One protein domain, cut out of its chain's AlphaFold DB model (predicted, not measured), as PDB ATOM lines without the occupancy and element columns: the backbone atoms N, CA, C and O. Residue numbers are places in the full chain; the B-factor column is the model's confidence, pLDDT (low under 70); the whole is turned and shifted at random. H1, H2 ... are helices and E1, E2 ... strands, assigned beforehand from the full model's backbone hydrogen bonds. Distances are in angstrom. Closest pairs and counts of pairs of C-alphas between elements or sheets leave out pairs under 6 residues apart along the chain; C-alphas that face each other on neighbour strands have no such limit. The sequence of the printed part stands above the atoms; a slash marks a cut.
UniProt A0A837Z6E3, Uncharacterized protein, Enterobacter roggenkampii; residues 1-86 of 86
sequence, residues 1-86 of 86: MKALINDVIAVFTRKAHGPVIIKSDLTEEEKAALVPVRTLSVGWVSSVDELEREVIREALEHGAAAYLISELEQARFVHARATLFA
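Overview. This is residues 1 to 86 of the 86 residues of an uncharacterized protein of Enterobacter roggenkampii (UniProt A0A837Z6E3). A twisted sheet of three strands curls round H3, with H1 on the same face over the edge strand E2 and the other face bare. Small H2 lies off beyond one end of the sheet, reached from H1 by the long link of residues 14 to 27. The printed part has 86 residues with three named helices and three named strands, in the order H1 H2 E1 H3 E2 E3; the sheet runs E1 E3 E2, antiparallel, and the class is mixed. It is compact, with a radius of gyration of the C-alphas of 12.3 A and spans of 40 by 27 by 21 A.

Along the chain. Find C-alpha 2 at (-29.466, 37.539, 75.590); from there H1 runs 16.3 A to residue 13. H2 is residues 28 to 33. E1, residues 36 to 45, covers 24.4 A, and H3, residues 48 to 61, 19.8 A. E2, residues 66 to 74, covers 22.7 A and bends by 62 degrees at residue 71. E3, residues 78 to 85, ends 22.1 A on at C-alpha 85, (-32.436, 52.592, 87.011).

Arrangement. Look at inner strand E3: N 82 and O 40 of E1 are 2.9 A apart, and N 83 and O 68 of E2 2.8 A, within hydrogen-bond range. E2 and E3 form a hairpin. E1, H3, E2 make a split strand-helix-strand unit, two strands running the same way with E3 between them, its crossover right-handed. H1 and H3 on one face give two layers, helices over a sheet. The closest C-alphas of H3 and E3 are Ala 59 and Leu 84, 6.2 A. H1, at a height over the sheet of 8.7 A, comes closest to E2 at the C-alphas of Asp 7 and Ile 69, 6.0 A. H1 and H3 are close but not clearly touching. H2 is not on the sheet and is apart from H3. In H1, H2 and H3 every O i to N i+4 pair is within hydrogen-bond range.

Size, cuts and confidence. The farthest C-alphas, Glu 29 and Arg 76, are 40.8 A apart. The printed part has no cut. The link H1 to H2 is long. pLDDT is under 70 at residues 1 to 2 and 16.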
ATOM      1  N   MET A   1     -32.538  40.012  73.369       55.34
ATOM      2  CA  MET A   1     -32.606  38.540  73.486       55.34
ATOM      3  C   MET A   1     -31.678  37.955  74.558       55.34
ATOM      4  O   MET A   1     -32.196  37.320  75.463       55.34
ATOM      5  N   LYS A   2     -30.337  38.128  74.532       66.94
ATOM      6  CA  LYS A   2     -29.466  37.539  75.590       66.94
ATOM      7  C   LYS A   2     -29.728  38.106  76.992       66.94
ATOM      8  O   LYS A   2     -29.593  37.373  77.964       66.94
ATOM      9  N   ALA A   3     -30.081  39.386  77.086       72.88
ATOM     10  CA  ALA A   3     -30.283  40.058  78.362       72.88
ATOM     11  C   ALA A   3     -31.524  39.530  79.095       72.88
ATOM     12  O   ALA A   3     -31.392  39.024  80.201       72.88
ATOM     13  N   LEU A   4     -32.692  39.507  78.440       72.44
ATOM     14  CA  LEU A   4     -33.907  39.015  79.088       72.44
ATOM     15  C   LEU A   4     -33.851  37.527  79.458       72.44
ATOM     16  O   LEU A   4     -34.360  37.139  80.502       72.44
ATOM     17  N   ILE A   5     -33.209  36.682  78.647       75.62
ATOM     18  CA  ILE A   5     -33.012  35.268  79.004       75.62
ATOM     19  C   ILE A   5     -32.206  35.146  80.306       75.62
ATOM     20  O   ILE A   5     -32.530  34.309  81.148       75.62
ATOM     21  N   ASN A   6     -31.185  35.986  80.493       74.06
ATOM     22  CA  ASN A   6     -30.399  35.992  81.725       74.06
ATOM     23  C   ASN A   6     -31.230  36.457  82.922       74.06
ATOM     24  O   ASN A   6     -31.140  35.827  83.974       74.06
ATOM     25  N   ASP A   7     -32.071  37.475  82.751       70.81
ATOM     26  CA  ASP A   7     -32.986  37.941  83.797       70.81
ATOM     27  C   ASP A   7     -33.981  36.848  84.195       70.81
ATOM     28  O   ASP A   7     -34.141  36.533  85.372       70.81
ATOM     29  N   VAL A   8     -34.601  36.197  83.207       74.38
ATOM     30  CA  VAL A   8     -35.541  35.088  83.414       74.38
ATOM     31  C   VAL A   8     -34.860  33.953  84.183       74.38
ATOM     32  O   VAL A   8     -35.383  33.483  85.196       74.38
ATOM     33  N   ILE A   9     -33.664  33.532  83.752       76.06
ATOM     34  CA  ILE A   9     -32.883  32.505  84.453       76.06
ATOM     35  C   ILE A   9     -32.570  32.959  85.876       76.06
ATOM     36  O   ILE A   9     -32.698  32.163  86.804       76.06
ATOM     37  N   ALA A  10     -32.162  34.208  86.078       72.75
ATOM     38  CA  ALA A  10     -31.804  34.727  87.388       72.75
ATOM     39  C   ALA A  10     -32.999  34.744  88.353       72.75
ATOM     40  O   ALA A  10     -32.848  34.302  89.493       72.75
ATOM     41  N   VAL A  11     -34.190  35.127  87.883       76.50
ATOM     42  CA  VAL A  11     -35.447  35.060  88.649       76.50
ATOM     43  C   VAL A  11     -35.758  33.616  89.054       76.50
ATOM     44  O   VAL A  11     -35.925  33.326  90.241       76.50
ATOM     45  N   PHE A  12     -35.762  32.677  88.102       75.38
ATOM     46  CA  PHE A  12     -36.085  31.273  88.390       75.38
ATOM     47  C   PHE A  12     -35.022  30.560  89.236       75.38
ATOM     48  O   PHE A  12     -35.350  29.697  90.048       75.38
ATOM     49  N   THR A  13     -33.747  30.917  89.073       78.31
ATOM     50  CA  THR A  13     -32.626  30.320  89.822       78.31
ATOM     51  C   THR A  13     -32.288  31.073  91.107       78.31
ATOM     52  O   THR A  13     -31.380  30.654  91.827       78.31
ATOM     53  N   ARG A  14     -33.009  32.164  91.412       72.88
ATOM     54  CA  ARG A  14     -32.744  33.082  92.535       72.88
ATOM     55  C   ARG A  14     -31.288  33.550  92.587       72.88
ATOM     56  O   ARG A  14     -30.733  33.778  93.663       72.88
ATOM     57  N   LYS A  15     -30.646  33.654  91.425       76.06
ATOM     58  CA  LYS A  15     -29.286  34.173  91.319       76.06
ATOM     59  C   LYS A  15     -29.350  35.687  91.250       76.06
ATOM     60  O   LYS A  15     -30.127  36.247  90.484       76.06
ATOM     61  N   ALA A  16     -28.498  36.341  92.027       68.50
ATOM     62  CA  ALA A  16     -28.284  37.766  91.860       68.50
ATOM     63  C   ALA A  16     -27.721  38.020  90.454       68.50
ATOM     64  O   ALA A  16     -26.750  37.381  90.043       68.50
ATOM     65  N   HIS A  17     -28.340  38.947  89.732       79.56
ATOM     66  CA  HIS A  17     -27.808  39.523  88.505       79.56
ATOM     67  C   HIS A  17     -27.950  41.044  88.598       79.56
ATOM     68  O   HIS A  17     -28.832  41.549  89.296       79.56
ATOM     69  N   GLY A  18     -27.016  41.760  87.976       83.31
ATOM     70  CA  GLY A  18     -27.077  43.216  87.886       83.31
ATOM     71  C   GLY A  18     -28.124  43.670  86.867       83.31
ATOM     72  O   GLY A  18     -28.601  42.849  86.081       83.31
ATOM     73  N   PRO A  19     -28.468  44.966  86.861       88.25
ATOM     74  CA  PRO A  19     -29.430  45.508  85.914       88.25
ATOM     75  C   PRO A  19     -28.933  45.372  84.468       88.25
ATOM     76  O   PRO A  19     -27.745  45.517  84.168       88.25
ATOM     77  N   VAL A  20     -29.869  45.119  83.559       89.31
ATOM     78  CA  VAL A  20     -29.665  45.141  82.115       89.31
ATOM     79  C   VAL A  20     -29.534  46.581  81.651       89.31
ATOM     80  O   VAL A  20     -30.494  47.351  81.674       89.31
ATOM     81  N   ILE A  21     -28.340  46.930  81.184       90.50
ATOM     82  CA  ILE A  21     -28.052  48.243  80.611       90.50
ATOM     83  C   ILE A  21     -28.685  48.349  79.221       90.50
ATOM     84  O   ILE A  21     -28.397  47.536  78.342       90.50
ATOM     85  N   ILE A  22     -29.514  49.374  79.019       90.00
ATOM     86  CA  ILE A  22     -30.142  49.676  77.721       90.00
ATOM     87  C   ILE A  22     -29.474  50.850  77.002       90.00
ATOM     88  O   ILE A  22     -29.568  50.950  75.781       90.00
ATOM     89  N   LYS A  23     -28.778  51.728  77.735       85.38
ATOM     90  CA  LYS A  23     -28.063  52.871  77.160       85.38
ATOM     91  C   LYS A  23     -26.618  52.488  76.823       85.38
ATOM     92  O   LYS A  23     -25.837  52.147  77.707       85.38
ATOM     93  N   SER A  24     -26.272  52.559  75.539       75.75
ATOM     94  CA  SER A  24     -25.005  52.060  74.978       75.75
ATOM     95  C   SER A  24     -23.757  52.842  75.402       75.75
ATOM     96  O   SER A  24     -22.660  52.294  75.344       75.75
ATOM     97  N   ASP A  25     -23.924  54.090  75.847       84.75
ATOM     98  CA  ASP A  25     -22.827  55.056  76.000       84.75
ATOM     99  C   ASP A  25     -22.519  55.403  77.465       84.75
ATOM    100  O   ASP A  25     -22.016  56.485  77.754       84.75
ATOM    101  N   LEU A  26     -22.854  54.510  78.399       86.06
ATOM    102  CA  LEU A  26     -22.497  54.686  79.807       86.06
ATOM    103  C   LEU A  26     -21.058  54.233  80.058       86.06
ATOM    104  O   LEU A  26     -20.673  53.111  79.712       86.06
ATOM    105  N   THR A  27     -20.297  55.088  80.727       90.50
ATOM    106  CA  THR A  27     -19.011  54.746  81.344       90.50
ATOM    107  C   THR A  27     -19.192  53.719  82.467       90.50
ATOM    108  O   THR A  27     -20.300  53.494  82.960       90.50
ATOM    109  N   GLU A  28     -18.108  53.060  82.884       88.06
ATOM    110  CA  GLU A  28     -18.170  52.109  84.003       88.06
ATOM    111  C   GLU A  28     -18.542  52.812  85.317       88.06
ATOM    112  O   GLU A  28     -19.290  52.259  86.124       88.06
ATOM    113  N   GLU A  29     -18.101  54.059  85.498       88.38
ATOM    114  CA  GLU A  29     -18.486  54.909  86.620       88.38
ATOM    115  C   GLU A  29     -19.990  55.211  86.613       88.38
ATOM    116  O   GLU A  29     -20.646  55.082  87.646       88.38
ATOM    117  N   GLU A  30     -20.561  55.559  85.457       88.50
ATOM    118  CA  GLU A  30     -22.001  55.810  85.331       88.50
ATOM    119  C   GLU A  30     -22.823  54.540  85.559       88.50
ATOM    120  O   GLU A  30     -23.844  54.594  86.239       88.50
ATOM    121  N   LYS A  31     -22.367  53.380  85.065       88.19
ATOM    122  CA  LYS A  31     -23.018  52.087  85.341       88.19
ATOM    123  C   LYS A  31     -23.023  51.765  86.834       88.19
ATOM    124  O   LYS A  31     -24.028  51.274  87.343       88.19
ATOM    125  N   ALA A  32     -21.919  52.035  87.531       87.56
ATOM    126  CA  ALA A  32     -21.809  51.820  88.972       87.56
ATOM    127  C   ALA A  32     -22.648  52.817  89.794       87.56
ATOM    128  O   ALA A  32     -23.028  52.506  90.923       87.56
ATOM    129  N   ALA A  33     -22.939  53.994  89.235       90.38
ATOM    130  CA  ALA A  33     -23.738  55.039  89.870       90.38
ATOM    131  C   ALA A  33     -25.257  54.872  89.681       90.38
ATOM    132  O   ALA A  33     -26.015  55.610  90.308       90.38
ATOM    133  N   LEU A  34     -25.704  53.923  88.850       92.38
ATOM    134  CA  LEU A  34     -27.123  53.685  88.587       92.38
ATOM    135  C   LEU A  34     -27.889  53.353  89.869       92.38
ATOM    136  O   LEU A  34     -27.574  52.388  90.572       92.38
ATOM    137  N   VAL A  35     -28.958  54.105  90.127       93.31
ATOM    138  CA  VAL A  35     -29.833  53.892  91.285       93.31
ATOM    139  C   VAL A  35     -31.247  53.524  90.843       93.31
ATOM    140  O   VAL A  35     -31.709  53.988  89.802       93.31
ATOM    141  N   PRO A  36     -31.972  52.685  91.605       94.12
ATOM    142  CA  PRO A  36     -33.354  52.362  91.280       94.12
ATOM    143  C   PRO A  36     -34.227  53.613  91.423       94.12
ATOM    144  O   PRO A  36     -34.293  54.216  92.494       94.12
ATOM    145  N   VAL A  37     -34.926  53.984  90.353       94.81
ATOM    146  CA  VAL A  37     -35.773  55.190  90.308       94.81
ATOM    147  C   VAL A  37     -37.264  54.877  90.262       94.81
ATOM    148  O   VAL A  37     -38.088  55.709  90.645       94.81
ATOM    149  N   ARG A  38     -37.641  53.685  89.789       93.38
ATOM    150  CA  ARG A  38     -39.046  53.278  89.656       93.38
ATOM    151  C   ARG A  38     -39.170  51.765  89.602       93.38
ATOM    152  O   ARG A  38     -38.330  51.106  89.010       93.38
ATOM    153  N   THR A  39     -40.260  51.228  90.133       95.00
ATOM    154  CA  THR A  39     -40.665  49.840  89.890       95.00
ATOM    155  C   THR A  39     -42.039  49.837  89.247       95.00
ATOM    156  O   THR A  39     -42.922  50.579  89.679       95.00
ATOM    157  N   LEU A  40     -42.211  49.019  88.217       93.62
ATOM    158  CA  LEU A  40     -43.431  48.944  87.433       93.62
ATOM    159  C   LEU A  40     -43.747  47.502  87.026       93.62
ATOM    160  O   LEU A  40     -42.892  46.613  87.059       93.62
ATOM    161  N   SER A  41     -45.009  47.291  86.678       92.50
ATOM    162  CA  SER A  41     -45.540  46.032  86.169       92.50
ATOM    163  C   SER A  41     -45.646  46.124  84.652       92.50
ATOM    164  O   SER A  41     -46.371  46.981  84.150       92.50
ATOM    165  N   VAL A  42     -44.937  45.256  83.932       89.75
ATOM    166  CA  VAL A  42     -44.969  45.157  82.462       89.75
ATOM    167  C   VAL A  42     -45.567  43.818  82.079       89.75
ATOM    168  O   VAL A  42     -45.178  42.799  82.641       89.75
ATOM    169  N   GLY A  43     -46.487  43.761  81.119       84.25
ATOM    170  CA  GLY A  43     -46.971  42.462  80.661       84.25
ATOM    171  C   GLY A  43     -48.312  42.466  79.957       84.25
ATOM    172  O   GLY A  43     -48.683  43.440  79.314       84.25
ATOM    173  N   TRP A  44     -49.012  41.333  80.106       84.69
ATOM    174  CA  TRP A  44     -50.173  40.910  79.307       84.69
ATOM    175  C   TRP A  44     -49.824  40.616  77.848       84.69
ATOM    176  O   TRP A  44     -50.646  40.763  76.946       84.69
ATOM    177  N   VAL A  45     -48.594  40.159  77.631       86.75
ATOM    178  CA  VAL A  45     -48.055  39.845  76.310       86.75
ATOM    179  C   VAL A  45     -48.023  38.342  76.066       86.75
ATOM    180  O   VAL A  45     -48.103  37.532  76.996       86.75
ATOM    181  N   SER A  46     -47.935  37.955  74.797       85.69
ATOM    182  CA  SER A  46     -48.020  36.554  74.377       85.69
ATOM    183  C   SER A  46     -46.687  35.807  74.471       85.69
ATOM    184  O   SER A  46     -46.667  34.577  74.430       85.69
ATOM    185  N   SER A  47     -45.570  36.527  74.618       84.75
ATOM    186  CA  SER A  47     -44.230  35.942  74.662       84.75
ATOM    187  C   SER A  47     -43.243  36.756  75.500       84.75
ATOM    188  O   SER A  47     -43.428  37.945  75.752       84.75
ATOM    189  N   VAL A  48     -42.150  36.103  75.896       83.44
ATOM    190  CA  VAL A  48     -41.012  36.738  76.579       83.44
ATOM    191  C   VAL A  48     -40.345  37.785  75.672       83.44
ATOM    192  O   VAL A  48     -39.948  38.837  76.150       83.44
ATOM    193  N   ASP A  49     -40.302  37.572  74.355       84.69
ATOM    194  CA  ASP A  49     -39.737  38.553  73.415       84.69
ATOM    195  C   ASP A  49     -40.579  39.833  73.313       84.69
ATOM    196  O   ASP A  49     -40.040  40.930  73.166       84.69
ATOM    197  N   GLU A  50     -41.908  39.709  73.370       88.25
ATOM    198  CA  GLU A  50     -42.796  40.872  73.477       88.25
ATOM    199  C   GLU A  50     -42.592  41.595  74.805       88.25
ATOM    200  O   GLU A  50     -42.529  42.822  74.820       88.25
ATOM    201  N   LEU A  51     -42.402  40.848  75.894       89.25
ATOM    202  CA  LEU A  51     -42.115  41.429  77.200       89.25
ATOM    203  C   LEU A  51     -40.804  42.232  77.178       89.25
ATOM    204  O   LEU A  51     -40.776  43.330  77.721       89.25
ATOM    205  N   GLU A  52     -39.744  41.733  76.522       88.06
ATOM    206  CA  GLU A  52     -38.467  42.461  76.377       88.06
ATOM    207  C   GLU A  52     -38.689  43.833  75.747       88.06
ATOM    208  O   GLU A  52     -38.204  44.846  76.247       88.06
ATOM    209  N   ARG A  53     -39.452  43.863  74.649       89.25
ATOM    210  CA  ARG A  53     -39.738  45.097  73.917       89.25
ATOM    211  C   ARG A  53     -40.533  46.080  74.765       89.25
ATOM    212  O   ARG A  53     -40.185  47.255  74.780       89.25
ATOM    213  N   GLU A  54     -41.545  45.603  75.483       91.62
ATOM    214  CA  GLU A  54     -42.350  46.447  76.368       91.62
ATOM    215  C   GLU A  54     -41.527  46.998  77.539       91.62
ATOM    216  O   GLU A  54     -41.581  48.194  77.807       91.62
ATOM    217  N   VAL A  55     -40.696  46.177  78.191       91.56
ATOM    218  CA  VAL A  55     -39.837  46.633  79.300       91.56
ATOM    219  C   VAL A  55     -38.843  47.690  78.818       91.56
ATOM    220  O   VAL A  55     -38.668  48.712  79.479       91.56
ATOM    221  N   ILE A  56     -38.213  47.479  77.657       91.00
ATOM    222  CA  ILE A  56     -37.291  48.457  77.067       91.00
ATOM    223  C   ILE A  56     -38.034  49.746  76.699       91.00
ATOM    224  O   ILE A  56     -37.526  50.831  76.977       91.00
ATOM    225  N   ARG A  57     -39.231  49.648  76.106       92.56
ATOM    226  CA  ARG A  57     -40.059  50.808  75.754       92.56
ATOM    227  C   ARG A  57     -40.381  51.646  76.993       92.56
ATOM    228  O   ARG A  57     -40.080  52.835  77.001       92.56
ATOM    229  N   GLU A  58     -40.906  51.022  78.047       93.00
ATOM    230  CA  GLU A  58     -41.235  51.682  79.322       93.00
ATOM    231  C   GLU A  58     -39.996  52.301  79.989       93.00
ATOM    232  O   GLU A  58     -40.037  53.420  80.506       93.00
ATOM    233  N   ALA A  59     -38.858  51.601  79.950       91.94
ATOM    234  CA  ALA A  59     -37.601  52.114  80.480       91.94
ATOM    235  C   ALA A  59     -37.149  53.386  79.743       91.94
ATOM    236  O   ALA A  59     -36.817  54.383  80.386       91.94
ATOM    237  N   LEU A  60     -37.196  53.385  78.408       91.50
ATOM    238  CA  LEU A  60     -36.843  54.545  77.587       91.50
ATOM    239  C   LEU A  60     -37.820  55.712  77.782       91.50
ATOM    240  O   LEU A  60     -37.380  56.854  77.909       91.50
ATOM    241  N   GLU A  61     -39.126  55.444  77.863       93.12
ATOM    242  CA  GLU A  61     -40.159  56.460  78.126       93.12
ATOM    243  C   GLU A  61     -39.982  57.142  79.487       93.12
ATOM    244  O   GLU A  61     -40.319  58.315  79.661       93.12
ATOM    245  N   HIS A  62     -39.411  56.429  80.455       91.50
ATOM    246  CA  HIS A  62     -39.078  56.961  81.772       91.50
ATOM    247  C   HIS A  62     -37.652  57.510  81.889       91.50
ATOM    248  O   HIS A  62     -37.252  57.912  82.981       91.50
ATOM    249  N   GLY A  63     -36.896  57.563  80.788       91.25
ATOM    250  CA  GLY A  63     -35.523  58.067  80.777       91.25
ATOM    251  C   GLY A  63     -34.540  57.201  81.566       91.25
ATOM    252  O   GLY A  63     -33.492  57.692  81.980       91.25
ATOM    253  N   ALA A  64     -34.873  55.931  81.796       93.50
ATOM    254  CA  ALA A  64     -34.011  54.991  82.489       93.50
ATOM    255  C   ALA A  64     -32.833  54.565  81.602       93.50
ATOM    256  O   ALA A  64     -32.939  54.442  80.382       93.50
ATOM    257  N   ALA A  65     -31.699  54.313  82.242       93.62
ATOM    258  CA  ALA A  65     -30.480  53.809  81.625       93.62
ATOM    259  C   ALA A  65     -30.368  52.277  81.703       93.62
ATOM    260  O   ALA A  65     -29.635  51.670  80.912       93.62
ATOM    261  N   ALA A  66     -31.094  51.650  82.634       92.88
ATOM    262  CA  ALA A  66     -31.122  50.206  82.813       92.88
ATOM    263  C   ALA A  66     -32.440  49.722  83.437       92.88
ATOM    264  O   ALA A  66     -33.202  50.508  84.005       92.88
ATOM    265  N   TYR A  67     -32.694  48.417  83.361       93.00
ATOM    266  CA  TYR A  67     -33.805  47.763  84.052       93.00
ATOM    267  C   TYR A  67     -33.356  46.460  84.724       93.00
ATOM    268  O   TYR A  67     -32.339  45.886  84.361       93.00
ATOM    269  N   LEU A  68     -34.118  45.973  85.699       92.19
ATOM    270  CA  LEU A  68     -33.919  44.674  86.339       92.19
ATOM    271  C   LEU A  68     -35.271  43.997  86.522       92.19
ATOM    272  O   LEU A  68     -36.141  44.548  87.203       92.19
ATOM    273  N   ILE A  69     -35.447  42.801  85.967       90.62
ATOM    274  CA  ILE A  69     -36.641  42.005  86.251       90.62
ATOM    275  C   ILE A  69     -36.443  41.245  87.560       90.62
ATOM    276  O   ILE A  69     -35.493  40.488  87.741       90.62
ATOM    277  N   SER A  70     -37.368  41.476  88.485       87.94
ATOM    278  CA  SER A  70     -37.352  40.899  89.834       87.94
ATOM    279  C   SER A  70     -38.341  39.748  89.991       87.94
ATOM    280  O   SER A  70     -38.099  38.822  90.762       87.94
ATOM    281  N   GLU A  71     -39.432  39.785  89.230       87.62
ATOM    282  CA  GLU A  71     -40.485  38.775  89.242       87.62
ATOM    283  C   GLU A  71     -40.954  38.540  87.807       87.62
ATOM    284  O   GLU A  71     -41.062  39.486  87.021       87.62
ATOM    285  N   LEU A  72     -41.244  37.283  87.478       87.69
ATOM    286  CA  LEU A  72     -41.787  36.870  86.193       87.69
ATOM    287  C   LEU A  72     -42.910  35.864  86.435       87.69
ATOM    288  O   LEU A  72     -42.701  34.815  87.045       87.69
ATOM    289  N   GLU A  73     -44.088  36.172  85.915       85.94
ATOM    290  CA  GLU A  73     -45.255  35.304  85.918       85.94
ATOM    291  C   GLU A  73     -45.566  34.885  84.483       85.94
ATOM    292  O   GLU A  73     -45.769  35.716  83.594       85.94
ATOM    293  N   GLN A  74     -45.613  33.574  84.253       82.25
ATOM    294  CA  GLN A  74     -45.958  33.001  82.960       82.25
ATOM    295  C   GLN A  74     -47.080  31.980  83.142       82.25
ATOM    296  O   GLN A  74     -46.878  30.902  83.699       82.25
ATOM    297  N   ALA A  75     -48.268  32.332  82.650       82.06
ATOM    298  CA  ALA A  75     -49.413  31.431  82.546       82.06
ATOM    299  C   ALA A  75     -49.904  31.417  81.090       82.06
ATOM    300  O   ALA A  75     -49.176  30.995  80.196       82.06
ATOM    301  N   ARG A  76     -51.117  31.922  80.827       85.00
ATOM    302  CA  ARG A  76     -51.596  32.182  79.457       85.00
ATOM    303  C   ARG A  76     -50.904  33.389  78.812       85.00
ATOM    304  O   ARG A  76     -50.774  33.432  77.594       85.00
ATOM    305  N   PHE A  77     -50.492  34.348  79.632       86.56
ATOM    306  CA  PHE A  77     -49.758  35.547  79.241       86.56
ATOM    307  C   PHE A  77     -48.490  35.650  80.081       86.56
ATOM    308  O   PHE A  77     -48.382  35.002  81.129       86.56
ATOM    309  N   VAL A  78     -47.552  36.467  79.611       87.88
ATOM    310  CA  VAL A  78     -46.325  36.802  80.331       87.88
ATOM    311  C   VAL A  78     -46.483  38.174  80.984       87.88
ATOM    312  O   VAL A  78     -46.952  39.132  80.359       87.88
ATOM    313  N   HIS A  79     -46.099  38.258  82.251       90.88
ATOM    314  CA  HIS A  79     -46.069  39.478  83.046       90.88
ATOM    315  C   HIS A  79     -44.807  39.502  83.911       90.88
ATOM    316  O   HIS A  79     -44.334  38.459  84.354       90.88
ATOM    317  N   ALA A  80     -44.239  40.683  84.133       91.50
ATOM    318  CA  ALA A  80     -43.024  40.870  84.901       91.50
ATOM    319  C   ALA A  80     -43.066  42.139  85.744       91.50
ATOM    320  O   ALA A  80     -43.623  43.166  85.355       91.50
ATOM    321  N   ARG A  81     -42.379  42.080  86.885       93.19
ATOM    322  CA  ARG A  81     -42.066  43.254  87.693       93.19
ATOM    323  C   ARG A  81     -40.658  43.730  87.371       93.19
ATOM    324  O   ARG A  81     -39.682  43.038  87.678       93.19
ATOM    325  N   ALA A  82     -40.557  44.921  86.792       93.44
ATOM    326  CA  ALA A  82     -39.297  45.538  86.403       93.44
ATOM    327  C   ALA A  82     -38.981  46.746  87.292       93.44
ATOM    328  O   ALA A  82     -39.834  47.600  87.535       93.44
ATOM    329  N   THR A  83     -37.740  46.830  87.756       95.12
ATOM    330  CA  THR A  83     -37.186  48.025  88.396       95.12
ATOM    331  C   THR A  83     -36.318  48.756  87.387       95.12
ATOM    332  O   THR A  83     -35.448  48.150  86.775       95.12
ATOM    333  N   LEU A  84     -36.559  50.045  87.204       94.75
ATOM    334  CA  LEU A  84     -35.813  50.934  86.327       94.75
ATOM    335  C   LEU A  84     -34.723  51.665  87.104       94.75
ATOM    336  O   LEU A  84     -34.936  52.043  88.260       94.75
ATOM    337  N   PHE A  85     -33.596  51.913  86.445       94.75
ATOM    338  CA  PHE A  85     -32.436  52.592  87.011       94.75
ATOM    339  C   PHE A  85     -32.024  53.770  86.136       94.75
ATOM    340  O   PHE A  85     -32.029  53.650  84.909       94.75
ATOM    341  N   ALA A  86     -31.647  54.880  86.765       91.12
ATOM    342  CA  ALA A  86     -31.116  56.072  86.108       91.12
ATOM    343  C   ALA A  86     -29.955  56.668  86.908       91.12
ATOM    344  O   ALA A  86     -29.806  56.293  88.097       91.12
TER     345      ALA A  86